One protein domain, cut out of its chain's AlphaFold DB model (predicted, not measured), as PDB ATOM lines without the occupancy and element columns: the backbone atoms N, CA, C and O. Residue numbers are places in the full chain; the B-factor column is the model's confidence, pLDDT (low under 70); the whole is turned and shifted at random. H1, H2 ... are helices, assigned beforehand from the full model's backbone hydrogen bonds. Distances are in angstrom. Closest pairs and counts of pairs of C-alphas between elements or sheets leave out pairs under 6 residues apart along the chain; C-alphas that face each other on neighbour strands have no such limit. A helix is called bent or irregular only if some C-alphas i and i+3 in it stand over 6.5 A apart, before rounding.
ATOM      1  N   HIS A  51      31.645  47.740 191.057       85.38
ATOM      2  CA  HIS A  51      30.803  48.682 190.329       85.38
ATOM      3  C   HIS A  51      31.586  49.646 189.429       85.38
ATOM      4  O   HIS A  51      31.244  49.790 188.260       85.38
ATOM      5  N   SER A  52      32.620  50.297 189.971       89.12
ATOM      6  CA  SER A  52      33.448  51.263 189.245       89.12
ATOM      7  C   SER A  52      34.153  50.602 188.058       89.12
ATOM      8  O   SER A  52      34.120  51.119 186.945       89.12
ATOM      9  N   THR A  53      34.677  49.388 188.253       93.88
ATOM     10  CA  THR A  53      35.275  48.601 187.164       93.88
ATOM     11  C   THR A  53      34.260  48.277 186.066       93.88
ATOM     12  O   THR A  53      34.548  48.481 184.889       93.88
ATOM     13  N   ASN A  54      33.059  47.812 186.422       95.19
ATOM     14  CA  ASN A  54      32.041  47.472 185.425       95.19
ATOM     15  C   ASN A  54      31.505  48.723 184.697       95.19
ATOM     16  O   ASN A  54      31.208  48.657 183.503       95.19
ATOM     17  N   GLN A  55      31.417  49.863 185.391       96.12
ATOM     18  CA  GLN A  55      31.095  51.161 184.795       96.12
ATOM     19  C   GLN A  55      32.148  51.571 183.760       96.12
ATOM     20  O   GLN A  55      31.787  51.917 182.636       96.12
ATOM     21  N   ASP A  56      33.433  51.496 184.117       96.94
ATOM     22  CA  ASP A  56      34.546  51.832 183.225       96.94
ATOM     23  C   ASP A  56      34.545  50.954 181.967       96.94
ATOM     24  O   ASP A  56      34.655  51.473 180.857       96.94
ATOM     25  N   GLN A  57      34.327  49.644 182.119       97.69
ATOM     26  CA  GLN A  57      34.234  48.718 180.986       97.69
ATOM     27  C   GLN A  57      33.055  49.037 180.059       97.69
ATOM     28  O   GLN A  57      33.193  48.969 178.838       97.69
ATOM     29  N   ALA A  58      31.889  49.389 180.611       98.12
ATOM     30  CA  ALA A  58      30.726  49.747 179.803       98.12
ATOM     31  C   ALA A  58      30.957  51.052 179.024       98.12
ATOM     32  O   ALA A  58      30.612  51.136 177.845       98.12
ATOM     33  N   ILE A  59      31.576  52.052 179.658       98.38
ATOM     34  CA  ILE A  59      31.969  53.309 179.008       98.38
ATOM     35  C   ILE A  59      32.959  53.041 177.874       98.38
ATOM     36  O   ILE A  59      32.739  53.481 176.745       98.38
ATOM     37  N   GLU A  60      34.017  52.274 178.144       98.44
ATOM     38  CA  GLU A  60      35.017  51.913 177.140       98.44
ATOM     39  C   GLU A  60      34.376  51.189 175.949       98.44
ATOM     40  O   GLU A  60      34.651  51.528 174.795       98.44
ATOM     41  N   TYR A  61      33.470  50.244 176.217       98.56
ATOM     42  CA  TYR A  61      32.738  49.517 175.185       98.56
ATOM     43  C   TYR A  61      31.951  50.452 174.262       98.56
ATOM     44  O   TYR A  61      32.089  50.372 173.041       98.56
ATOM     45  N   PHE A  62      31.146  51.364 174.817       98.44
ATOM     46  CA  PHE A  62      30.328  52.269 174.004       98.44
ATOM     47  C   PHE A  62      31.147  53.366 173.313       98.44
ATOM     48  O   PHE A  62      30.795  53.763 172.203       98.44
ATOM     49  N   ASN A  63      32.276  53.790 173.888       98.38
ATOM     50  CA  ASN A  63      33.223  54.680 173.215       98.38
ATOM     51  C   ASN A  63      33.863  53.986 171.997       98.38
ATOM     52  O   ASN A  63      33.880  54.554 170.901       98.38
ATOM     53  N   LYS A  64      34.303  52.727 172.143       98.44
ATOM     54  CA  LYS A  64      34.788  51.900 171.022       98.44
ATOM     55  C   LYS A  64      33.699  51.672 169.974       98.44
ATOM     56  O   LYS A  64      33.961  51.810 168.782       98.44
ATOM     57  N   LEU A  65      32.470  51.374 170.398       98.31
ATOM     58  CA  LEU A  65      31.332  51.191 169.496       98.31
ATOM     59  C   LEU A  65      31.011  52.471 168.711       98.31
ATOM     60  O   LEU A  65      30.722  52.394 167.517       98.31
ATOM     61  N   SER A  66      31.104  53.645 169.347       98.19
ATOM     62  CA  SER A  66      30.948  54.935 168.669       98.19
ATOM     63  C   SER A  66      32.014  55.116 167.587       98.19
ATOM     64  O   SER A  66      31.661  55.395 166.442       98.19
ATOM     65  N   ALA A  67      33.287  54.858 167.902       98.25
ATOM     66  CA  ALA A  67      34.379  54.934 166.929       98.25
ATOM     67  C   ALA A  67      34.206  53.936 165.767       98.25
ATOM     68  O   ALA A  67      34.435  54.281 164.606       98.25
ATOM     69  N   ILE A  68      33.733  52.717 166.050       98.38
ATOM     70  CA  ILE A  68      33.368  51.746 165.011       98.38
ATOM     71  C   ILE A  68      32.267  52.327 164.124       98.38
ATOM     72  O   ILE A  68      32.416  52.316 162.907       98.38
ATOM     73  N   SER A  69      31.201  52.891 164.701       98.06
ATOM     74  CA  SER A  69      30.104  53.487 163.926       98.06
ATOM     75  C   SER A  69      30.562  54.636 163.016       98.06
ATOM     76  O   SER A  69      30.061  54.770 161.900       98.06
ATOM     77  N   ASP A  70      31.560  55.422 163.442       98.19
ATOM     78  CA  ASP A  70      32.194  56.450 162.613       98.19
ATOM     79  C   ASP A  70      32.950  55.840 161.428       98.19
ATOM     80  O   ASP A  70      32.797  56.306 160.298       98.19
ATOM     81  N   GLY A  71      33.710  54.767 161.661       98.19
ATOM     82  CA  GLY A  71      34.387  54.021 160.600       98.19
ATOM     83  C   GLY A  71      33.406  53.386 159.610       98.19
ATOM     84  O   GLY A  71      33.617  53.465 158.399       98.19
ATOM     85  N   LEU A  72      32.303  52.811 160.098       97.94
ATOM     86  CA  LEU A  72      31.245  52.231 159.263       97.94
ATOM     87  C   LEU A  72      30.607  53.280 158.340       97.94
ATOM     88  O   LEU A  72      30.383  53.016 157.160       97.94
ATOM     89  N   ALA A  73      30.383  54.498 158.846       97.44
ATOM     90  CA  ALA A  73      29.886  55.628 158.055       97.44
ATOM     91  C   ALA A  73      30.842  56.036 156.914       97.44
ATOM     92  O   ALA A  73      30.429  56.680 155.948       97.44
ATOM     93  N   GLN A  74      32.119  55.664 157.017       97.50
ATOM     94  CA  GLN A  74      33.156  55.921 156.018       97.50
ATOM     95  C   GLN A  74      33.405  54.718 155.092       97.50
ATOM     96  O   GLN A  74      34.172  54.845 154.141       97.50
ATOM     97  N   GLY A  75      32.729  53.585 155.313       95.56
ATOM     98  CA  GLY A  75      32.887  52.353 154.528       95.56
ATOM     99  C   GLY A  75      33.836  51.318 155.143       95.56
ATOM    100  O   GLY A  75      34.076  50.281 154.534       95.56
ATOM    101  N   SER A  76      34.362  51.544 156.354       96.81
ATOM    102  CA  SER A  76      35.074  50.486 157.083       96.81
ATOM    103  C   SER A  76      34.116  49.344 157.428       96.81
ATOM    104  O   SER A  76      32.934  49.570 157.680       96.81
ATOM    105  N   ILE A  77      34.626  48.114 157.485       96.12
ATOM    106  CA  ILE A  77      33.873  46.941 157.930       96.12
ATOM    107  C   ILE A  77      34.588  46.372 159.152       96.12
ATOM    108  O   ILE A  77      35.538  45.605 159.032       96.12
ATOM    109  N   SER A  78      34.134  46.779 160.336       96.94
ATOM    110  CA  SER A  78      34.648  46.310 161.625       96.94
ATOM    111  C   SER A  78      33.486  45.874 162.511       96.94
ATOM    112  O   SER A  78      32.476  46.573 162.593       96.94
ATOM    113  N   ALA A  79      33.615  44.722 163.168       96.56
ATOM    114  CA  ALA A  79      32.638  44.263 164.153       96.56
ATOM    115  C   ALA A  79      33.052  44.714 165.561       96.56
ATOM    116  O   ALA A  79      34.237  44.627 165.891       96.56
ATOM    117  N   PRO A  80      32.110  45.154 166.413       97.38
ATOM    118  CA  PRO A  80      32.397  45.346 167.824       97.38
ATOM    119  C   PRO A  80      32.608  44.001 168.517       97.38
ATOM    120  O   PRO A  80      32.041  42.978 168.125       97.38
ATOM    121  N   GLU A  81      33.380  44.024 169.597       97.19
ATOM    122  CA  GLU A  81      33.504  42.884 170.498       97.19
ATOM    123  C   GLU A  81      32.133  42.518 171.104       97.19
ATOM    124  O   GLU A  81      31.207  43.336 171.197       97.19
ATOM    125  N   SER A  82      31.980  41.263 171.527       96.75
ATOM    126  CA  SER A  82      30.805  40.868 172.306       96.75
ATOM    127  C   SER A  82      30.870  41.503 173.692       96.75
ATOM    128  O   SER A  82      31.898  41.425 174.361       96.75
ATOM    129  N   MET A  83      29.750  42.046 174.174       97.44
ATOM    130  CA  MET A  83      29.640  42.489 175.565       97.44
ATOM    131  C   MET A  83      29.866  41.301 176.512       97.44
ATOM    132  O   MET A  83      29.256  40.236 176.346       97.44
ATOM    133  N   ASN A  84      30.742  41.488 177.499       97.12
ATOM    134  CA  ASN A  84      30.951  40.527 178.577       97.12
ATOM    135  C   ASN A  84      29.808  40.616 179.619       97.12
ATOM    136  O   ASN A  84      28.950  41.501 179.554       97.12
ATOM    137  N   GLU A  85      29.759  39.678 180.568       96.81
ATOM    138  CA  GLU A  85      28.685  39.634 181.573       96.81
ATOM    139  C   GLU A  85      28.707  40.841 182.525       96.81
ATOM    140  O   GLU A  85      27.642  41.319 182.907       96.81
ATOM    141  N   ASP A  86      29.885  41.381 182.849       96.81
ATOM    142  CA  ASP A  86      30.045  42.533 183.743       96.81
ATOM    143  C   ASP A  86      29.486  43.833 183.139       96.81
ATOM    144  O   ASP A  86      28.758  44.564 183.822       96.81
ATOM    145  N   ILE A  87      29.741  44.079 181.847       98.00
ATOM    146  CA  ILE A  87      29.142  45.176 181.072       98.00
ATOM    147  C   ILE A  87      27.623  45.013 181.062       98.00
ATOM    148  O   ILE A  87      26.899  45.943 181.410       98.00
ATOM    149  N   LEU A  88      27.121  43.826 180.703       98.19
ATOM    150  CA  LEU A  88      25.679  43.577 180.636       98.19
ATOM    151  C   LEU A  88      25.007  43.751 182.001       98.19
ATOM    152  O   LEU A  88      23.941  44.359 182.079       98.19
ATOM    153  N   PHE A  89      25.632  43.271 183.077       96.75
ATOM    154  CA  PHE A  89      25.139  43.451 184.438       96.75
ATOM    155  C   PHE A  89      25.050  44.934 184.800       96.75
ATOM    156  O   PHE A  89      23.995  45.396 185.242       96.75
ATOM    157  N   TYR A  90      26.103  45.709 184.535       97.75
ATOM    158  CA  TYR A  90      26.080  47.152 184.755       97.75
ATOM    159  C   TYR A  90      24.968  47.843 183.955       97.75
ATOM    160  O   TYR A  90      24.199  48.626 184.516       97.75
ATOM    161  N   LEU A  91      24.798  47.485 182.677       98.19
ATOM    162  CA  LEU A  91      23.739  48.035 181.831       98.19
ATOM    163  C   LEU A  91      22.332  47.713 182.347       98.19
ATOM    164  O   LEU A  91      21.443  48.544 182.175       98.19
ATOM    165  N   THR A  92      22.104  46.574 183.018       97.69
ATOM    166  CA  THR A  92      20.798  46.324 183.662       97.69
ATOM    167  C   THR A  92      20.508  47.334 184.773       97.69
ATOM    168  O   THR A  92      19.389  47.840 184.857       97.69
ATOM    169  N   GLY A  93      21.519  47.702 185.569       96.75
ATOM    170  CA  GLY A  93      21.403  48.740 186.596       96.75
ATOM    171  C   GLY A  93      21.163  50.126 186.001       96.75
ATOM    172  O   GLY A  93      20.277  50.849 186.455       96.75
ATOM    173  N   VAL A  94      21.893  50.485 184.938       97.75
ATOM    174  CA  VAL A  94      21.696  51.762 184.225       97.75
ATOM    175  C   VAL A  94      20.296  51.834 183.613       97.75
ATOM    176  O   VAL A  94      19.635  52.868 183.711       97.75
ATOM    177  N   TYR A  95      19.815  50.740 183.017       97.50
ATOM    178  CA  TYR A  95      18.472  50.673 182.450       97.50
ATOM    179  C   TYR A  95      17.394  50.833 183.524       97.50
ATOM    180  O   TYR A  95      16.485  51.640 183.334       97.50
ATOM    181  N   LEU A  96      17.518  50.149 184.670       96.25
ATOM    182  CA  LEU A  96      16.604  50.332 185.803       96.25
ATOM    183  C   LEU A  96      16.626  51.782 186.299       96.25
ATOM    184  O   LEU A  96      15.575  52.405 186.424       96.25
ATOM    185  N   TYR A  97      17.818  52.339 186.525       95.81
ATOM    186  CA  TYR A  97      17.988  53.719 186.974       95.81
ATOM    187  C   TYR A  97      17.317  54.712 186.017       95.81
ATOM    188  O   TYR A  97      16.566  55.589 186.446       95.81
ATOM    189  N   CYS A  98      17.533  54.553 184.714       95.81
ATOM    190  CA  CYS A  98      16.913  55.389 183.697       95.81
ATOM    191  C   CYS A  98      15.383  55.222 183.668       95.81
ATOM    192  O   CYS A  98      14.657  56.212 183.622       95.81
ATOM    193  N   ALA A  99      14.874  53.989 183.745       94.62
ATOM    194  CA  ALA A  99      13.440  53.717 183.698       94.62
ATOM    195  C   ALA A  99      12.693  54.242 184.941       94.62
ATOM    196  O   ALA A  99      11.616  54.818 184.817       94.62
ATOM    197  N   VAL A 100      13.292  54.170 186.131       93.12
ATOM    198  CA  VAL A 100      12.705  54.736 187.361       93.12
ATOM    199  C   VAL A 100      12.626  56.267 187.310       93.12
ATOM    200  O   VAL A 100      11.662  56.867 187.794       93.12
ATOM    201  N   ASN A 101      13.622  56.918 186.707       92.38
ATOM    202  CA  ASN A 101      13.696  58.378 186.664       92.38
ATOM    203  C   ASN A 101      12.952  59.004 185.478       92.38
ATOM    204  O   ASN A 101      12.455  60.120 185.617       92.38
ATOM    205  N   SER A 102      12.836  58.286 184.358       91.12
ATOM    206  CA  SER A 102      12.318  58.813 183.085       91.12
ATOM    207  C   SER A 102      11.207  57.951 182.461       91.12
ATOM    208  O   SER A 102      10.772  58.212 181.341       91.12
ATOM    209  N   GLY A 103      10.744  56.909 183.155       90.12
ATOM    210  CA  GLY A 103       9.668  56.004 182.745       90.12
ATOM    211  C   GLY A 103      10.125  54.798 181.925       90.12
ATOM    212  O   GLY A 103       9.968  53.655 182.348       90.12
ATOM    213  N   THR A 104      10.690  55.025 180.740       91.25
ATOM    214  CA  THR A 104      11.208  53.955 179.865       91.25
ATOM    215  C   THR A 104      12.529  54.379 179.249       91.25
ATOM    216  O   THR A 104      12.684  55.548 178.902       91.25
ATOM    217  N   CYS A 105      13.460  53.442 179.064       94.50
ATOM    218  CA  CYS A 105      14.792  53.749 178.541       94.50
ATOM    219  C   CYS A 105      15.150  52.927 177.288       94.50
ATOM    220  O   CYS A 105      16.126  52.173 177.312       94.50
ATOM    221  N   PRO A 106      14.385  53.047 176.182       96.19
ATOM    222  CA  PRO A 106      14.654  52.282 174.960       96.19
ATOM    223  C   PRO A 106      16.054  52.552 174.403       96.19
ATOM    224  O   PRO A 106      16.668  51.651 173.851       96.19
ATOM    225  N   LEU A 107      16.602  53.746 174.656       97.19
ATOM    226  CA  LEU A 107      17.914  54.186 174.190       97.19
ATOM    227  C   LEU A 107      19.041  53.162 174.432       97.19
ATOM    228  O   LEU A 107      19.841  52.908 173.535       97.19
ATOM    229  N   ILE A 108      19.100  52.561 175.627       97.88
ATOM    230  CA  ILE A 108      20.129  51.560 175.962       97.88
ATOM    231  C   ILE A 108      19.923  50.290 175.134       97.88
ATOM    232  O   ILE A 108      20.875  49.743 174.582       97.88
ATOM    233  N   LEU A 109      18.673  49.842 175.009       98.25
ATOM    234  CA  LEU A 109      18.320  48.645 174.251       98.25
ATOM    235  C   LEU A 109      18.538  48.840 172.748       98.25
ATOM    236  O   LEU A 109      18.976  47.908 172.080       98.25
ATOM    237  N   ASP A 110      18.280  50.042 172.231       98.38
ATOM    238  CA  ASP A 110      18.548  50.418 170.845       98.38
ATOM    239  C   ASP A 110      20.042  50.353 170.546       98.38
ATOM    240  O   ASP A 110      20.436  49.663 169.610       98.38
ATOM    241  N   ALA A 111      20.884  50.969 171.379       98.56
ATOM    242  CA  ALA A 111      22.331  50.934 171.186       98.56
ATOM    243  C   ALA A 111      22.897  49.503 171.278       98.56
ATOM    244  O   ALA A 111      23.760  49.118 170.488       98.56
ATOM    245  N   MET A 112      22.376  48.676 172.193       98.50
ATOM    246  CA  MET A 112      22.720  47.250 172.264       98.50
ATOM    247  C   MET A 112      22.253  46.487 171.018       98.50
ATOM    248  O   MET A 112      22.996  45.661 170.489       98.50
ATOM    249  N   ALA A 113      21.049  46.773 170.515       98.44
ATOM    250  CA  ALA A 113      20.546  46.197 169.272       98.44
ATOM    251  C   ALA A 113      21.396  46.621 168.066       98.44
ATOM    252  O   ALA A 113      21.593  45.816 167.157       98.44
ATOM    253  N   GLU A 114      21.926  47.848 168.045       98.50
ATOM    254  CA  GLU A 114      22.872  48.291 167.019       98.50
ATOM    255  C   GLU A 114      24.191  47.518 167.079       98.50
ATOM    256  O   GLU A 114      24.645  47.052 166.039       98.50
ATOM    257  N   ALA A 115      24.765  47.294 168.265       98.50
ATOM    258  CA  ALA A 115      25.979  46.484 168.403       98.50
ATOM    259  C   ALA A 115      25.796  45.062 167.832       98.50
ATOM    260  O   ALA A 115      26.635  44.566 167.077       98.50
ATOM    261  N   GLU A 116      24.663  44.424 168.145       98.31
ATOM    262  CA  GLU A 116      24.293  43.108 167.612       98.31
ATOM    263  C   GLU A 116      23.989  43.157 166.100       98.31
ATOM    264  O   GLU A 116      24.348  42.234 165.369       98.31
ATOM    265  N   THR A 117      23.399  44.250 165.600       98.56
ATOM    266  CA  THR A 117      23.156  44.461 164.160       98.56
ATOM    267  C   THR A 117      24.475  44.558 163.392       98.56
ATOM    268  O   THR A 117      24.624  43.894 162.369       98.56
ATOM    269  N   ILE A 118      25.453  45.330 163.887       98.50
ATOM    270  CA  ILE A 118      26.777  45.447 163.254       98.50
ATOM    271  C   ILE A 118      27.449  44.078 163.199       98.50
ATOM    272  O   ILE A 118      27.857  43.647 162.121       98.50
ATOM    273  N   ARG A 119      27.516  43.366 164.333       98.38
ATOM    274  CA  ARG A 119      28.079  42.009 164.385       98.38
ATOM    275  C   ARG A 119      27.403  41.077 163.390       98.38
ATOM    276  O   ARG A 119      28.101  40.429 162.618       98.38
ATOM    277  N   SER A 120      26.073  41.088 163.346       98.38
ATOM    278  CA  SER A 120      25.302  40.216 162.460       98.38
ATOM    279  C   SER A 120      25.547  40.497 160.977       98.38
ATOM    280  O   SER A 120      25.675  39.581 160.165       98.38
ATOM    281  N   VAL A 121      25.659  41.773 160.598       98.00
ATOM    282  CA  VAL A 121      25.976  42.164 159.217       98.00
ATOM    283  C   VAL A 121      27.399  41.759 158.851       98.00
ATOM    284  O   VAL A 121      27.620  41.199 157.775       98.00
ATOM    285  N   VAL A 122      28.366  42.011 159.737       97.81
ATOM    286  CA  VAL A 122      29.772  41.673 159.494       97.81
ATOM    287  C   VAL A 122      29.949  40.157 159.395       97.81
ATOM    288  O   VAL A 122      30.503  39.690 158.395       97.81
ATOM    289  N   SER A 123      29.407  39.379 160.341       97.56
ATOM    290  CA  SER A 123      29.486  37.910 160.334       97.56
ATOM    291  C   SER A 123      28.620  37.267 159.247       97.56
ATOM    292  O   SER A 123      28.929  36.177 158.775       97.56
ATOM    293  N   GLY A 124      27.575  37.957 158.781       97.00
ATOM    294  CA  GLY A 124      26.603  37.413 157.831       97.00
ATOM    295  C   GLY A 124      25.618  36.429 158.469       97.00
ATOM    296  O   GLY A 124      24.919  35.720 157.749       97.00
ATOM    297  N   SER A 125      25.552  36.378 159.800       97.44
ATOM    298  CA  SER A 125      24.640  35.519 160.557       97.44
ATOM    299  C   SER A 125      23.875  36.340 161.589       97.44
ATOM    300  O   SER A 125      24.362  37.360 162.056       97.44
ATOM    301  N   VAL A 126      22.656  35.934 161.934       97.69
ATOM    302  CA  VAL A 126      21.848  36.663 162.922       97.69
ATOM    303  C   VAL A 126      22.373  36.349 164.317       97.69
ATOM    304  O   VAL A 126      22.230  35.228 164.802       97.69
ATOM    305  N   GLU A 127      22.941  37.350 164.975       95.25
ATOM    306  CA  GLU A 127      23.448  37.265 166.336       95.25
ATOM    307  C   GLU A 127      22.690  38.236 167.239       95.25
ATOM    308  O   GLU A 127      22.589  39.417 166.934       95.25
ATOM    309  N   CYS A 128      22.168  37.757 168.371       96.81
ATOM    310  CA  CYS A 128      21.544  38.634 169.369       96.81
ATOM    311  C   CYS A 128      21.827  38.191 170.814       96.81
ATOM    312  O   CYS A 128      20.997  38.279 171.726       96.81
ATOM    313  N   SER A 129      23.030  37.652 171.024       96.94
ATOM    314  CA  SER A 129      23.409  37.009 172.283       96.94
ATOM    315  C   SER A 129      23.491  37.998 173.451       96.94
ATOM    316  O   SER A 129      23.067  37.651 174.555       96.94
ATOM    317  N   GLY A 130      23.949  39.234 173.222       97.62
ATOM    318  CA  GLY A 130      24.038  40.276 174.244       97.62
ATOM    319  C   GLY A 130      22.670  40.710 174.764       97.62
ATOM    320  O   GLY A 130      22.464  40.729 175.974       97.62
ATOM    321  N   LEU A 131      21.698  40.959 173.877       98.06
ATOM    322  CA  LEU A 131      20.321  41.299 174.271       98.06
ATOM    323  C   LEU A 131      19.623  40.148 175.011       98.06
ATOM    324  O   LEU A 131      18.978  40.372 176.036       98.06
ATOM    325  N   LYS A 132      19.790  38.901 174.555       97.94
ATOM    326  CA  LYS A 132      19.257  37.720 175.260       97.94
ATOM    327  C   LYS A 132      19.849  37.587 176.666       97.94
ATOM    328  O   LYS A 132      19.114  37.381 177.632       97.94
ATOM    329  N   LYS A 133      21.172  37.735 176.796       98.25
ATOM    330  CA  LYS A 133      21.870  37.701 178.092       98.25
ATOM    331  C   LYS A 133      21.451  38.863 178.993       98.25
ATOM    332  O   LYS A 133      21.217  38.630 180.173       98.25
ATOM    333  N   PHE A 134      21.285  40.066 178.446       98.31
ATOM    334  CA  PHE A 134      20.769  41.226 179.174       98.31
ATOM    335  C   PHE A 134      19.419  40.928 179.820       98.31
ATOM    336  O   PHE A 134      19.280  41.079 181.030       98.31
ATOM    337  N   TRP A 135      18.442  40.430 179.056       97.75
ATOM    338  CA  TRP A 135      17.121  40.113 179.607       97.75
ATOM    339  C   TRP A 135      17.162  38.962 180.614       97.75
ATOM    340  O   TRP A 135      16.440  38.985 181.610       97.75
ATOM    341  N   LYS A 136      18.049  37.982 180.407       97.81
ATOM    342  CA  LYS A 136      18.289  36.929 181.397       97.81
ATOM    343  C   LYS A 136      18.826  37.507 182.707       97.81
ATOM    344  O   LYS A 136      18.328  37.137 183.763       97.81
ATOM    345  N   LEU A 137      19.805  38.412 182.654       97.00
ATOM    346  CA  LEU A 137      20.346  39.098 183.833       97.00
ATOM    347  C   LEU A 137      19.308  40.013 184.484       97.00
ATOM    348  O   LEU A 137      19.220  40.046 185.705       97.00
ATOM    349  N   TRP A 138      18.502  40.708 183.687       96.56
ATOM    350  CA  TRP A 138      17.420  41.566 184.156       96.56
ATOM    351  C   TRP A 138      16.432  40.796 185.042       96.56
ATOM    352  O   TRP A 138      16.128  41.224 186.154       96.56
ATOM    353  N   VAL A 139      15.995  39.616 184.591       96.50
ATOM    354  CA  VAL A 139      15.109  38.742 185.376       96.50
ATOM    355  C   VAL A 139      15.862  38.083 186.534       96.50
ATOM    356  O   VAL A 139      15.407  38.156 187.669       96.50
ATOM    357  N   LYS A 140      17.035  37.484 186.278       96.38
ATOM    358  CA  LYS A 140      17.832  36.758 187.287       96.38
ATOM    359  C   LYS A 140      18.173  37.627 188.499       96.38
ATOM    360  O   LYS A 140      18.189  37.123 189.612       96.38
ATOM    361  N   ASN A 141      18.456  38.908 188.278       93.62
ATOM    362  CA  ASN A 141      18.814  39.837 189.344       93.62
ATOM    363  C   ASN A 141      17.602  40.581 189.923       93.62
ATOM    364  O   ASN A 141      17.804  41.542 190.657       93.62
ATOM    365  N   GLY A 142      16.362  40.194 189.598       94.50
ATOM    366  CA  GLY A 142      15.146  40.803 190.155       94.50
ATOM    367  C   GLY A 142      14.906  42.253 189.723       94.50
ATOM    368  O   GLY A 142      14.188  42.988 190.397       94.50
ATOM    369  N   MET A 143      15.512  42.704 188.618       94.69
ATOM    370  CA  MET A 143      15.361  44.087 188.154       94.69
ATOM    371  C   MET A 143      13.942  44.363 187.648       94.69
ATOM    372  O   MET A 143      13.440  45.466 187.836       94.69
ATOM    373  N   GLU A 144      13.275  43.357 187.068       94.00
ATOM    374  CA  GLU A 144      11.856  43.436 186.686       94.00
ATOM    375  C   GLU A 144      10.970  43.762 187.892       94.00
ATOM    376  O   GLU A 144      10.181  44.707 187.849       94.00
ATOM    377  N   ASP A 145      11.136  43.006 188.977       92.75
ATOM    378  CA  ASP A 145      10.326  43.163 190.180       92.75
ATOM    379  C   ASP A 145      10.604  44.509 190.845       92.75
ATOM    380  O   ASP A 145       9.668  45.243 191.156       92.75
ATOM    381  N   ARG A 146      11.880  44.899 190.979       92.38
ATOM    382  CA  ARG A 146      12.238  46.233 191.489       92.38
ATOM    383  C   ARG A 146      11.624  47.337 190.640       92.38
ATOM    384  O   ARG A 146      11.035  48.267 191.183       92.38
ATOM    385  N   HIS A 147      11.713  47.227 189.316       93.31
ATOM    386  CA  HIS A 147      11.132  48.210 188.412       93.31
ATOM    387  C   HIS A 147       9.630  48.365 188.661       93.31
ATOM    388  O   HIS A 147       9.167  49.486 188.846       93.31
ATOM    389  N   LYS A 148       8.884  47.259 188.775       90.88
ATOM    390  CA  LYS A 148       7.438  47.273 189.038       90.88
ATOM    391  C   LYS A 148       7.049  48.090 190.278       90.88
ATOM    392  O   LYS A 148       6.015  48.752 190.247       90.88
ATOM    393  N   TYR A 149       7.856  48.065 191.340       90.56
ATOM    394  CA  TYR A 149       7.587  48.822 192.573       90.56
ATOM    395  C   TYR A 149       8.150  50.250 192.570       90.56
ATOM    396  O   TYR A 149       7.713  51.077 193.366       90.56
ATOM    397  N   LEU A 150       9.104  50.551 191.686       91.38
ATOM    398  CA  LEU A 150       9.760  51.858 191.604       91.38
ATOM    399  C   LEU A 150       9.196  52.764 190.497       91.38
ATOM    400  O   LEU A 150       9.476  53.966 190.496       91.38
ATOM    401  N   VAL A 151       8.408  52.233 189.552       89.00
ATOM    402  CA  VAL A 151       7.742  53.057 188.530       89.00
ATOM    403  C   VAL A 151       6.785  54.037 189.204       89.00
ATOM    404  O   VAL A 151       5.788  53.660 189.816       89.00
ATOM    405  N   LYS A 152       7.058  55.332 189.027       90.31
ATOM    406  CA  LYS A 152       6.165  56.409 189.465       90.31
ATOM    407  C   LYS A 152       4.846  56.342 188.692       90.31
ATOM    408  O   LYS A 152       4.855  56.115 187.483       90.31
ATOM    409  N   THR A 153       3.726  56.657 189.346       91.00
ATOM    410  CA  THR A 153       2.382  56.663 188.729       91.00
ATOM    411  C   THR A 153       2.332  57.445 187.412       91.00
ATOM    412  O   THR A 153       1.722  56.991 186.445       91.00
ATOM    413  N   ALA A 154       3.050  58.572 187.333       92.06
ATOM    414  CA  ALA A 154       3.154  59.404 186.130       92.06
ATOM    415  C   ALA A 154       3.719  58.665 184.898       92.06
ATOM    416  O   ALA A 154       3.431  59.049 183.768       92.06
ATOM    417  N   TYR A 155       4.488  57.590 185.098       93.81
ATOM    418  CA  TYR A 155       5.117  56.810 184.032       93.81
ATOM    419  C   TYR A 155       4.450  55.456 183.769       93.81
ATOM    420  O   TYR A 155       4.829  54.778 182.815       93.81
ATOM    421  N   MET A 156       3.428  55.058 184.539       91.81
ATOM    422  CA  MET A 156       2.798  53.736 184.403       91.81
ATOM    423  C   MET A 156       2.229  53.476 183.003       91.81
ATOM    424  O   MET A 156       2.369  52.370 182.485       91.81
ATOM    425  N   ARG A 157       1.615  54.483 182.360       93.81
ATOM    426  CA  ARG A 157       1.096  54.329 180.989       93.81
ATOM    427  C   ARG A 157       2.227  54.034 180.002       93.81
ATOM    428  O   ARG A 157       2.151  53.038 179.294       93.81
ATOM    429  N   ALA A 158       3.275  54.860 180.002       92.62
ATOM    430  CA  ALA A 158       4.429  54.682 179.120       92.62
ATOM    431  C   ALA A 158       5.122  53.331 179.359       92.62
ATOM    432  O   ALA A 158       5.473  52.637 178.410       92.62
ATOM    433  N   HIS A 159       5.249  52.928 180.625       93.31
ATOM    434  CA  HIS A 159       5.783  51.627 181.011       93.31
ATOM    435  C   HIS A 159       4.955  50.463 180.440       93.31
ATOM    436  O   HIS A 159       5.504  49.561 179.808       93.31
ATOM    437  N   ASN A 160       3.630  50.500 180.609       93.69
ATOM    438  CA  ASN A 160       2.731  49.469 180.091       93.69
ATOM    439  C   ASN A 160       2.747  49.412 178.557       93.69
ATOM    440  O   ASN A 160       2.810  48.324 177.988       93.69
ATOM    441  N   ASP A 161       2.743  50.570 177.889       95.75
ATOM    442  CA  ASP A 161       2.844  50.659 176.430       95.75
ATOM    443  C   ASP A 161       4.162  50.066 175.923       95.75
ATOM    444  O   ASP A 161       4.161  49.263 174.987       95.75
ATOM    445  N   PHE A 162       5.282  50.403 176.566       96.06
ATOM    446  CA  PHE A 162       6.585  49.842 176.229       96.06
ATOM    447  C   PHE A 162       6.600  48.323 176.410       96.06
ATOM    448  O   PHE A 162       7.003  47.606 175.496       96.06
ATOM    449  N   ASN A 163       6.108  47.809 177.541       94.75
ATOM    450  CA  ASN A 163       6.053  46.369 177.798       94.75
ATOM    451  C   ASN A 163       5.190  45.616 176.780       94.75
ATOM    452  O   ASN A 163       5.558  44.515 176.371       94.75
ATOM    453  N   ALA A 164       4.065  46.200 176.363       96.94
ATOM    454  CA  ALA A 164       3.150  45.570 175.422       96.94
ATOM    455  C   ALA A 164       3.651  45.623 173.969       96.94
ATOM    456  O   ALA A 164       3.456  44.665 173.223       96.94
ATOM    457  N   LYS A 165       4.275  46.735 173.551       96.50
ATOM    458  CA  LYS A 165       4.536  47.029 172.128       96.50
ATOM    459  C   LYS A 165       6.013  46.994 171.748       96.50
ATOM    460  O   LYS A 165       6.366  46.465 170.697       96.50
ATOM    461  N   GLU A 166       6.880  47.553 172.586       96.25
ATOM    462  CA  GLU A 166       8.287  47.790 172.244       96.25
ATOM    463  C   GLU A 166       9.203  46.693 172.784       96.25
ATOM    464  O   GLU A 166       9.988  46.104 172.041       96.25
ATOM    465  N   ARG A 167       9.049  46.330 174.060       96.06
ATOM    466  CA  ARG A 167       9.841  45.295 174.730       96.06
ATOM    467  C   ARG A 167       9.902  43.967 173.963       96.06
ATOM    468  O   ARG A 167      11.005  43.420 173.861       96.06
ATOM    469  N   PRO A 168       8.798  43.438 173.388       97.62
ATOM    470  CA  PRO A 168       8.849  42.175 172.657       97.62
ATOM    471  C   PRO A 168       9.840  42.190 171.488       97.62
ATOM    472  O   PRO A 168      10.418  41.146 171.197       97.62
ATOM    473  N   LYS A 169      10.094  43.353 170.868       96.94
ATOM    474  CA  LYS A 169      11.060  43.506 169.766       96.94
ATOM    475  C   LYS A 169      12.492  43.215 170.223       96.94
ATOM    476  O   LYS A 169      13.248  42.573 169.502       96.94
ATOM    477  N   TYR A 170      12.855  43.639 171.434       97.44
ATOM    478  CA  TYR A 170      14.190  43.408 172.000       97.44
ATOM    479  C   TYR A 170      14.345  42.007 172.598       97.44
ATOM    480  O   TYR A 170      15.443  41.460 172.589       97.44
ATOM    481  N   ILE A 171      13.262  41.415 173.116       96.38
ATOM    482  CA  ILE A 171      13.269  40.017 173.578       96.38
ATOM    483  C   ILE A 171      13.405  39.073 172.378       96.38
ATOM    484  O   ILE A 171      14.228  38.159 172.393       96.38
ATOM    485  N   LYS A 172      12.637  39.320 171.309       96.44
ATOM    486  CA  LYS A 172      12.711  38.604 170.028       96.44
ATOM    487  C   LYS A 172      13.718  39.269 169.087       96.44
ATOM    488  O   LYS A 172      13.425  39.548 167.927       96.44
ATOM    489  N   CYS A 173      14.915  39.537 169.604       97.62
ATOM    490  CA  CYS A 173      15.932  40.304 168.889       97.62
ATOM    491  C   CYS A 173      16.369  39.686 167.554       97.62
ATOM    492  O   CYS A 173      16.764  40.431 166.661       97.62
ATOM    493  N   ASP A 174      16.250  38.365 167.381       98.06
ATOM    494  CA  ASP A 174      16.563  37.714 166.106       98.06
ATOM    495  C   ASP A 174      15.682  38.266 164.971       98.06
ATOM    496  O   ASP A 174      16.185  38.544 163.886       98.06
ATOM    497  N   ASP A 175      14.384  38.473 165.221       97.94
ATOM    498  CA  ASP A 175      13.436  38.979 164.219       97.94
ATOM    499  C   ASP A 175      13.698  40.456 163.910       97.94
ATOM    500  O   ASP A 175      13.677  40.866 162.749       97.94
ATOM    501  N   LEU A 176      14.014  41.247 164.942       97.00
ATOM    502  CA  LEU A 176      14.406  42.648 164.791       97.00
ATOM    503  C   LEU A 176      15.648  42.784 163.898       97.00
ATOM    504  O   LEU A 176      15.667  43.607 162.983       97.00
ATOM    505  N   ILE A 177      16.679  41.976 164.146       97.94
ATOM    506  CA  ILE A 177      17.939  42.023 163.399       97.94
ATOM    507  C   ILE A 177      17.757  41.479 161.983       97.94
ATOM    508  O   ILE A 177      18.190  42.127 161.032       97.94
ATOM    509  N   LYS A 178      17.042  40.358 161.811       97.88
ATOM    510  CA  LYS A 178      16.658  39.849 160.483       97.88
ATOM    511  C   LYS A 178      15.931  40.910 159.669       97.88
ATOM    512  O   LYS A 178      16.283  41.130 158.517       97.88
ATOM    513  N   GLY A 179      14.960  41.592 160.277       97.44
ATOM    514  CA  GLY A 179      14.214  42.671 159.636       97.44
ATOM    515  C   GLY A 179      15.109  43.839 159.225       97.44
ATOM    516  O   GLY A 179      14.962  44.361 158.126       97.44
ATOM    517  N   ARG A 180      16.087  44.214 160.062       96.69
ATOM    518  CA  ARG A 180      17.073  45.257 159.730       96.69
ATOM    519  C   ARG A 180      17.996  44.855 158.582       96.69
ATOM    520  O   ARG A 180      18.391  45.724 157.821       96.69
ATOM    521  N   MET A 181      18.340  43.575 158.465       96.19
ATOM    522  CA  MET A 181      19.216  43.047 157.410       96.19
ATOM    523  C   MET A 181      18.467  42.683 156.118       96.19
ATOM    524  O   MET A 181      19.100  42.371 155.107       96.19
ATOM    525  N   ALA A 182      17.134  42.687 156.135       95.88
ATOM    526  CA  ALA A 182      16.322  42.300 154.993       95.88
ATOM    527  C   ALA A 182      16.554  43.246 153.802       95.88
ATOM    528  O   ALA A 182      16.547  44.465 153.947       95.88
ATOM    529  N   GLY A 183      16.756  42.677 152.610       89.69
ATOM    530  CA  GLY A 183      16.969  43.455 151.384       89.69
ATOM    531  C   GLY A 183      18.346  44.121 151.267       89.69
ATOM    532  O   GLY A 183      18.554  44.921 150.360       89.69
ATOM    533  N   MET A 184      19.297  43.794 152.149       93.19
ATOM    534  CA  MET A 184      20.678  44.265 152.044       93.19
ATOM    535  C   MET A 184      21.346  43.715 150.774       93.19
ATOM    536  O   MET A 184      21.572  42.512 150.654       93.19
ATOM    537  N   SER A 185      21.706  44.606 149.846       89.38
ATOM    538  CA  SER A 185      22.439  44.259 148.621       89.38
ATOM    539  C   SER A 185      23.948  44.123 148.854       89.38
ATOM    540  O   SER A 185      24.580  43.236 148.289       89.38
ATOM    541  N   SER A 186      24.532  44.967 149.712       96.50
ATOM    542  CA  SER A 186      25.924  44.853 150.154       96.50
ATOM    543  C   SER A 186      26.097  45.302 151.609       96.50
ATOM    544  O   SER A 186      25.418  46.220 152.075       96.50
ATOM    545  N   LYS A 187      27.027  44.654 152.328       96.94
ATOM    546  CA  LYS A 187      27.337  44.961 153.738       96.94
ATOM    547  C   LYS A 187      27.798  46.410 153.906       96.94
ATOM    548  O   LYS A 187      27.309  47.117 154.780       96.94
ATOM    549  N   GLU A 188      28.714  46.851 153.046       97.06
ATOM    550  CA  GLU A 188      29.291  48.194 153.104       97.06
ATOM    551  C   GLU A 188      28.237  49.281 152.864       97.06
ATOM    552  O   GLU A 188      28.120  50.202 153.671       97.06
ATOM    553  N   ALA A 189      27.422  49.158 151.807       97.06
ATOM    554  CA  ALA A 189      26.397  50.157 151.502       97.06
ATOM    555  C   ALA A 189      25.356  50.249 152.625       97.06
ATOM    556  O   ALA A 189      24.974  51.351 153.024       97.06
ATOM    557  N   PHE A 190      24.954  49.101 153.179       97.69
ATOM    558  CA  PHE A 190      24.040  49.046 154.313       97.69
ATOM    559  C   PHE A 190      24.603  49.761 155.546       97.69
ATOM    560  O   PHE A 190      23.933  50.628 156.107       97.69
ATOM    561  N   LEU A 191      25.831  49.431 155.963       97.81
ATOM    562  CA  LEU A 191      26.445  50.015 157.162       97.81
ATOM    563  C   LEU A 191      26.713  51.514 156.976       97.81
ATOM    564  O   LEU A 191      26.401  52.304 157.868       97.81
ATOM    565  N   LYS A 192      27.182  51.927 155.794       97.88
ATOM    566  CA  LYS A 192      27.416  53.335 155.460       97.88
ATOM    567  C   LYS A 192      26.140  54.170 155.545       97.88
ATOM    568  O   LYS A 192      26.149  55.251 156.130       97.88
ATOM    569  N   GLN A 193      25.032  53.664 154.998       97.56
ATOM    570  CA  GLN A 193      23.734  54.336 155.067       97.56
ATOM    571  C   GLN A 193      23.181  54.348 156.497       97.56
ATOM    572  O   GLN A 193      22.743  55.390 156.985       97.56
ATOM    573  N   ARG A 194      23.197  53.195 157.179       97.44
ATOM    574  CA  ARG A 194      22.610  53.033 158.516       97.44
ATOM    575  C   ARG A 194      23.300  53.894 159.569       97.44
ATOM    576  O   ARG A 194      22.606  54.389 160.448       97.44
ATOM    577  N   TYR A 195      24.620  54.066 159.473       98.12
ATOM    578  CA  TYR A 195      25.432  54.835 160.423       98.12
ATOM    579  C   TYR A 195      25.860  56.206 159.883       98.12
ATOM    580  O   TYR A 195      26.780  56.823 160.417       98.12
ATOM    581  N   ALA A 196      25.177  56.734 158.862       98.12
ATOM    582  CA  ALA A 196      25.405  58.099 158.396       98.12
ATOM    583  C   ALA A 196      25.269  59.121 159.554       98.12
ATOM    584  O   ALA A 196      24.513  58.879 160.507       98.12
ATOM    585  N   PRO A 197      25.979  60.266 159.515       97.69
ATOM    586  CA  PRO A 197      25.820  61.327 160.512       97.69
ATOM    587  C   PRO A 197      24.346  61.728 160.699       97.69
ATOM    588  O   PRO A 197      23.641  61.955 159.721       97.69
ATOM    589  N   GLY A 198      23.876  61.784 161.951       96.94
ATOM    590  CA  GLY A 198      22.478  62.096 162.293       96.94
ATOM    591  C   GLY A 198      21.486  60.931 162.148       96.94
ATOM    592  O   GLY A 198      20.298  61.099 162.402       96.94
ATOM    593  N   SER A 199      21.937  59.737 161.752       98.00
ATOM    594  CA  SER A 199      21.081  58.546 161.759       98.00
ATOM    595  C   SER A 199      20.691  58.143 163.184       98.00
ATOM    596  O   SER A 199      21.508  58.193 164.106       98.00
ATOM    597  N   ALA A 200      19.461  57.654 163.364       97.88
ATOM    598  CA  ALA A 200      18.975  57.188 164.666       97.88
ATOM    599  C   ALA A 200      19.861  56.079 165.270       97.88
ATOM    600  O   ALA A 200      20.084  56.052 166.479       97.88
ATOM    601  N   ALA A 201      20.410  55.196 164.427       97.94
ATOM    602  CA  ALA A 201      21.320  54.139 164.857       97.94
ATOM    603  C   ALA A 201      22.599  54.725 165.476       97.94
ATOM    604  O   ALA A 201      22.937  54.398 166.614       97.94
ATOM    605  N   LYS A 202      23.265  55.649 164.772       97.81
ATOM    606  CA  LYS A 202      24.461  56.324 165.286       97.81
ATOM    607  C   LYS A 202      24.163  57.154 166.533       97.81
ATOM    608  O   LYS A 202      24.885  57.058 167.519       97.81
ATOM    609  N   GLU A 203      23.066  57.910 166.522       98.19
ATOM    610  CA  GLU A 203      22.664  58.710 167.678       98.19
ATOM    611  C   GLU A 203      22.431  57.863 168.928       98.19
ATOM    612  O   GLU A 203      22.815  58.290 170.015       98.19
ATOM    613  N   SER A 204      21.821  56.680 168.795       98.06
ATOM    614  CA  SER A 204      21.579  55.800 169.941       98.06
ATOM    615  C   SER A 204      22.887  55.374 170.617       98.06
ATOM    616  O   SER A 204      23.011  55.490 171.836       98.06
ATOM    617  N   ILE A 205      23.900  54.994 169.829       98.38
ATOM    618  CA  ILE A 205      25.233  54.609 170.314       98.38
ATOM    619  C   ILE A 205      25.897  55.786 171.039       98.38
ATOM    620  O   ILE A 205      26.313  55.652 172.190       98.38
ATOM    621  N   THR A 206      25.951  56.957 170.394       97.75
ATOM    622  CA  THR A 206      26.605  58.145 170.960       97.75
ATOM    623  C   THR A 206      25.910  58.632 172.233       97.75
ATOM    624  O   THR A 206      26.575  58.949 173.219       97.75
ATOM    625  N   LYS A 207      24.573  58.664 172.255       98.00
ATOM    626  CA  LYS A 207      23.803  59.109 173.427       98.00
ATOM    627  C   LYS A 207      23.952  58.150 174.612       98.00
ATOM    628  O   LYS A 207      23.971  58.620 175.746       98.00
ATOM    629  N   VAL A 208      24.097  56.839 174.385       98.38
ATOM    630  CA  VAL A 208      24.400  55.896 175.477       98.38
ATOM    631  C   VAL A 208      25.791  56.146 176.045       98.38
ATOM    632  O   VAL A 208      25.908  56.259 177.261       98.38
ATOM    633  N   ALA A 209      26.820  56.314 175.210       97.62
ATOM    634  CA  ALA A 209      28.162  56.656 175.694       97.62
ATOM    635  C   ALA A 209      28.137  57.924 176.573       97.62
ATOM    636  O   ALA A 209      28.612  57.915 177.708       97.62
ATOM    637  N   GLN A 210      27.467  58.982 176.100       97.75
ATOM    638  CA  GLN A 210      27.287  60.229 176.851       97.75
ATOM    639  C   GLN A 210      26.528  60.028 178.167       97.75
ATOM    640  O   GLN A 210      26.914  60.598 179.186       97.75
ATOM    641  N   LEU A 211      25.459  59.226 178.169       97.56
ATOM    642  CA  LEU A 211      24.707  58.903 179.382       97.56
ATOM    643  C   LEU A 211      25.605  58.228 180.427       97.56
ATOM    644  O   LEU A 211      25.576  58.618 181.593       97.56
ATOM    645  N   LEU A 212      26.405  57.240 180.021       98.06
ATOM    646  CA  LEU A 212      27.292  56.513 180.933       98.06
ATOM    647  C   LEU A 212      28.374  57.427 181.524       98.06
ATOM    648  O   LEU A 212      28.592  57.414 182.738       98.06
ATOM    649  N   GLU A 213      28.980  58.280 180.698       97.81
ATOM    650  CA  GLU A 213      29.950  59.285 181.148       97.81
ATOM    651  C   GLU A 213      29.317  60.294 182.115       97.81
ATOM    652  O   GLU A 213      29.905  60.637 183.139       97.81
ATOM    653  N   GLN A 214      28.080  60.733 181.863       97.06
ATOM    654  CA  GLN A 214      27.362  61.631 182.773       97.06
ATOM    655  C   GLN A 214      27.050  60.975 184.123       97.06
ATOM    656  O   GLN A 214      27.159  61.632 185.160       97.06
ATOM    657  N   ILE A 215      26.667  59.695 184.131       95.56
ATOM    658  CA  ILE A 215      26.447  58.925 185.366       95.56
ATOM    659  C   ILE A 215      27.750  58.846 186.170       95.56
ATOM    660  O   ILE A 215      27.739  59.106 187.377       95.56
ATOM    661  N   LYS A 216      28.877  58.560 185.504       95.81
ATOM    662  CA  LYS A 216      30.207  58.519 186.126       95.81
ATOM    663  C   LYS A 216      30.648  59.881 186.657       95.81
ATOM    664  O   LYS A 216      31.053  59.980 187.813       95.81
ATOM    665  N   ALA A 217      30.512  60.941 185.862       95.75
ATOM    666  CA  ALA A 217      30.871  62.304 186.255       95.75
ATOM    667  C   ALA A 217      30.091  62.770 187.496       95.75
ATOM    668  O   ALA A 217      30.645  63.436 188.369       95.75
ATOM    669  N   LYS A 218      28.822  62.362 187.614       95.19
ATOM    670  CA  LYS A 218      27.971  62.622 188.786       95.19
ATOM    671  C   LYS A 218      28.201  61.650 189.952       95.19
ATOM    672  O   LYS A 218      27.522  61.774 190.966       95.19
ATOM    673  N   ARG A 219      29.130  60.694 189.820       93.06
ATOM    674  CA  ARG A 219      29.444  59.654 190.817       93.06
ATOM    675  C   ARG A 219      28.210  58.861 191.267       93.06
ATOM    676  O   ARG A 219      28.078  58.505 192.435       93.06
ATOM    677  N   ILE A 220      27.284  58.600 190.345       92.12
ATOM    678  CA  ILE A 220      26.039  57.892 190.655       92.12
ATOM    679  C   ILE A 220      26.301  56.388 190.649       92.12
ATOM    680  O   ILE A 220      26.552  55.801 189.595       92.12
ATOM    681  N   ASN A 221      26.156  55.747 191.810       92.88
ATOM    682  CA  ASN A 221      26.065  54.293 191.884       92.88
ATOM    683  C   ASN A 221      24.639  53.854 191.525       92.88
ATOM    684  O   ASN A 221      23.730  53.926 192.354       92.88
ATOM    685  N   VAL A 222      24.440  53.402 190.283       92.50
ATOM    686  CA  VAL A 222      23.103  53.053 189.767       92.50
ATOM    687  C   VAL A 222      22.421  51.913 190.530       92.50
ATOM    688  O   VAL A 222      21.194  51.871 190.562       92.50
ATOM    689  N   PHE A 223      23.173  51.020 191.182       91.44
ATOM    690  CA  PHE A 223      22.584  49.948 191.990       91.44
ATOM    691  C   PHE A 223      22.112  50.472 193.342       91.44
ATOM    692  O   PHE A 223      20.982  50.196 193.734       91.44
ATOM    693  N   VAL A 224      22.914  51.293 194.021       88.44
ATOM    694  CA  VAL A 224      22.498  51.937 195.280       88.44
ATOM    695  C   VAL A 224      21.305  52.864 195.037       88.44
ATOM    696  O   VAL A 224      20.305  52.782 195.743       88.44
ATOM    697  N   ALA A 225      21.349  53.669 193.969       84.50
ATOM    698  CA  ALA A 225      20.275  54.596 193.601       84.50
ATOM    699  C   ALA A 225      18.935  53.909 193.273       84.50
ATOM    700  O   ALA A 225      17.901  54.572 193.233       84.50
ATOM    701  N   THR A 226      18.945  52.600 193.015       86.12
ATOM    702  CA  THR A 226      17.753  51.811 192.668       86.12
ATOM    703  C   THR A 226      17.429  50.722 193.693       86.12
ATOM    704  O   THR A 226      16.605  49.855 193.410       86.12
ATOM    705  N   GLY A 227      18.068  50.726 194.871       80.38
ATOM    706  CA  GLY A 227      17.845  49.696 195.897       80.38
ATOM    707  C   GLY A 227      18.265  48.284 195.455       80.38
ATOM    708  O   GLY A 227      17.693  47.289 195.892       80.38
TER     709      GLY A 227
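Overview. This is residues 51 to 227 of the 230 residues of an uncharacterized protein of Proteobacteria bacterium (UniProt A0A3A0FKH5). The helices make a compact body in three rough layers: H1 and H9 run side by side, opposite ways, on one side, the hairpin of H3 and H4 is the middle, and H6 and H7 cover the other side, meeting at a corner. At one end H2 crosses between H1 and H4, with H5 packed on its residues 92 to 100; at the opposite end H8 packs on the last residues of H1. The printed part has 177 residues, with nine named helices, H1 to H9 in order along the chain, and no named strand: the class is all helix. It is compact, with a radius of gyration of the C-alphas of 16.0 A and spans of 47 by 34 by 28 A.

Arrangement. H1, residues 51 to 73, touches H9, residues 200 to 217, at a shallow tilt of 28 degrees, opposite ways; their closest C-alphas, of Phe 62 and Ala 209, are 5.2 A apart. With residues 51 to 58 alone, H1 touches H2, residues 85 to 102, about perpendicular at 90 degrees, closest at the C-alphas of Ala 58 and Ile 87, 5.0 A apart. H3, residues 106 to 123, is the hub and touches four other helices. One is H9, at a steep tilt of 57 degrees, opposite ways, with the closest C-alphas, of Ala 111 and Ile 205, 4.8 A apart. H3 and H4, residues 129 to 140, form a helical hairpin at a steep tilt of 36 degrees, only just past shallow; the C-alphas of Met 112 and Leu 131 come closest, 6.7 A apart. H4 also touches H2, at a steep tilt of 66 degrees, closest at the C-alphas of Leu 88 and Phe 134, 5.6 A apart. H5, residues 143 to 150, touches H2 at a shallow tilt of 18 degrees, the same way, with the closest C-alphas, of Val 100 and Leu 150, 5.9 A apart. H6, residues 153 to 171, has a kink of 49 degrees near residue 163 and is irregular, with C-alphas 154 and 157 7.5 A apart. With residues 170 to 171 alone it touches H4, where the closest C-alphas, of Lys 132 and Ile 171, are 6.6 A apart. H7, residues 173 to 181, touches H6 only at the corner, and only just, with 3 pairs of C-alphas within 8 A. H7 touches H3 at a steep tilt of 62 degrees, closest at the C-alphas of Thr 117 and Ile 177, 5.8 A apart. H8, residues 187 to 194, touches H1, with the C-alphas of Ala 73 and Lys 192 closest at 4.3 A, and only just touches H3, with 3 pairs of C-alphas within 8 A. The helix packing is mostly crossed: of 10 touching pairs, 3 are at a shallow tilt. Among the pairs apart are H1 and H7, and H5 and H9. Each O i to N i+4 pair is within hydrogen-bond range in H1, H2, H3, H4, H5, H7, H8 and H9; in H6, 9 of 15 are.

Along the chain. H1 begins at C-alpha 51, (30.803, 48.682, 190.329), and measures 33.0 A from first to last C-alpha. H2 and H3 each measure 25.3 A, H4 16.0 A, H6 25.0 A and H9 25.2 A; H5, H7 and H8 are shorter. H3 begins at C-alpha 106, (14.654, 52.282, 174.960). H9 ends at C-alpha 217, (30.871, 62.304, 186.255).

Size, cuts and confidence. The two C-alphas farthest apart, of Ser 185 and Gly 227, are 47.8 A apart. The printed part has no cut. The link from H1 to H2, 11 residues, is long; the other links between helices are tight. The mean pLDDT of the printed part is 96.0, and no printed residue is under 70.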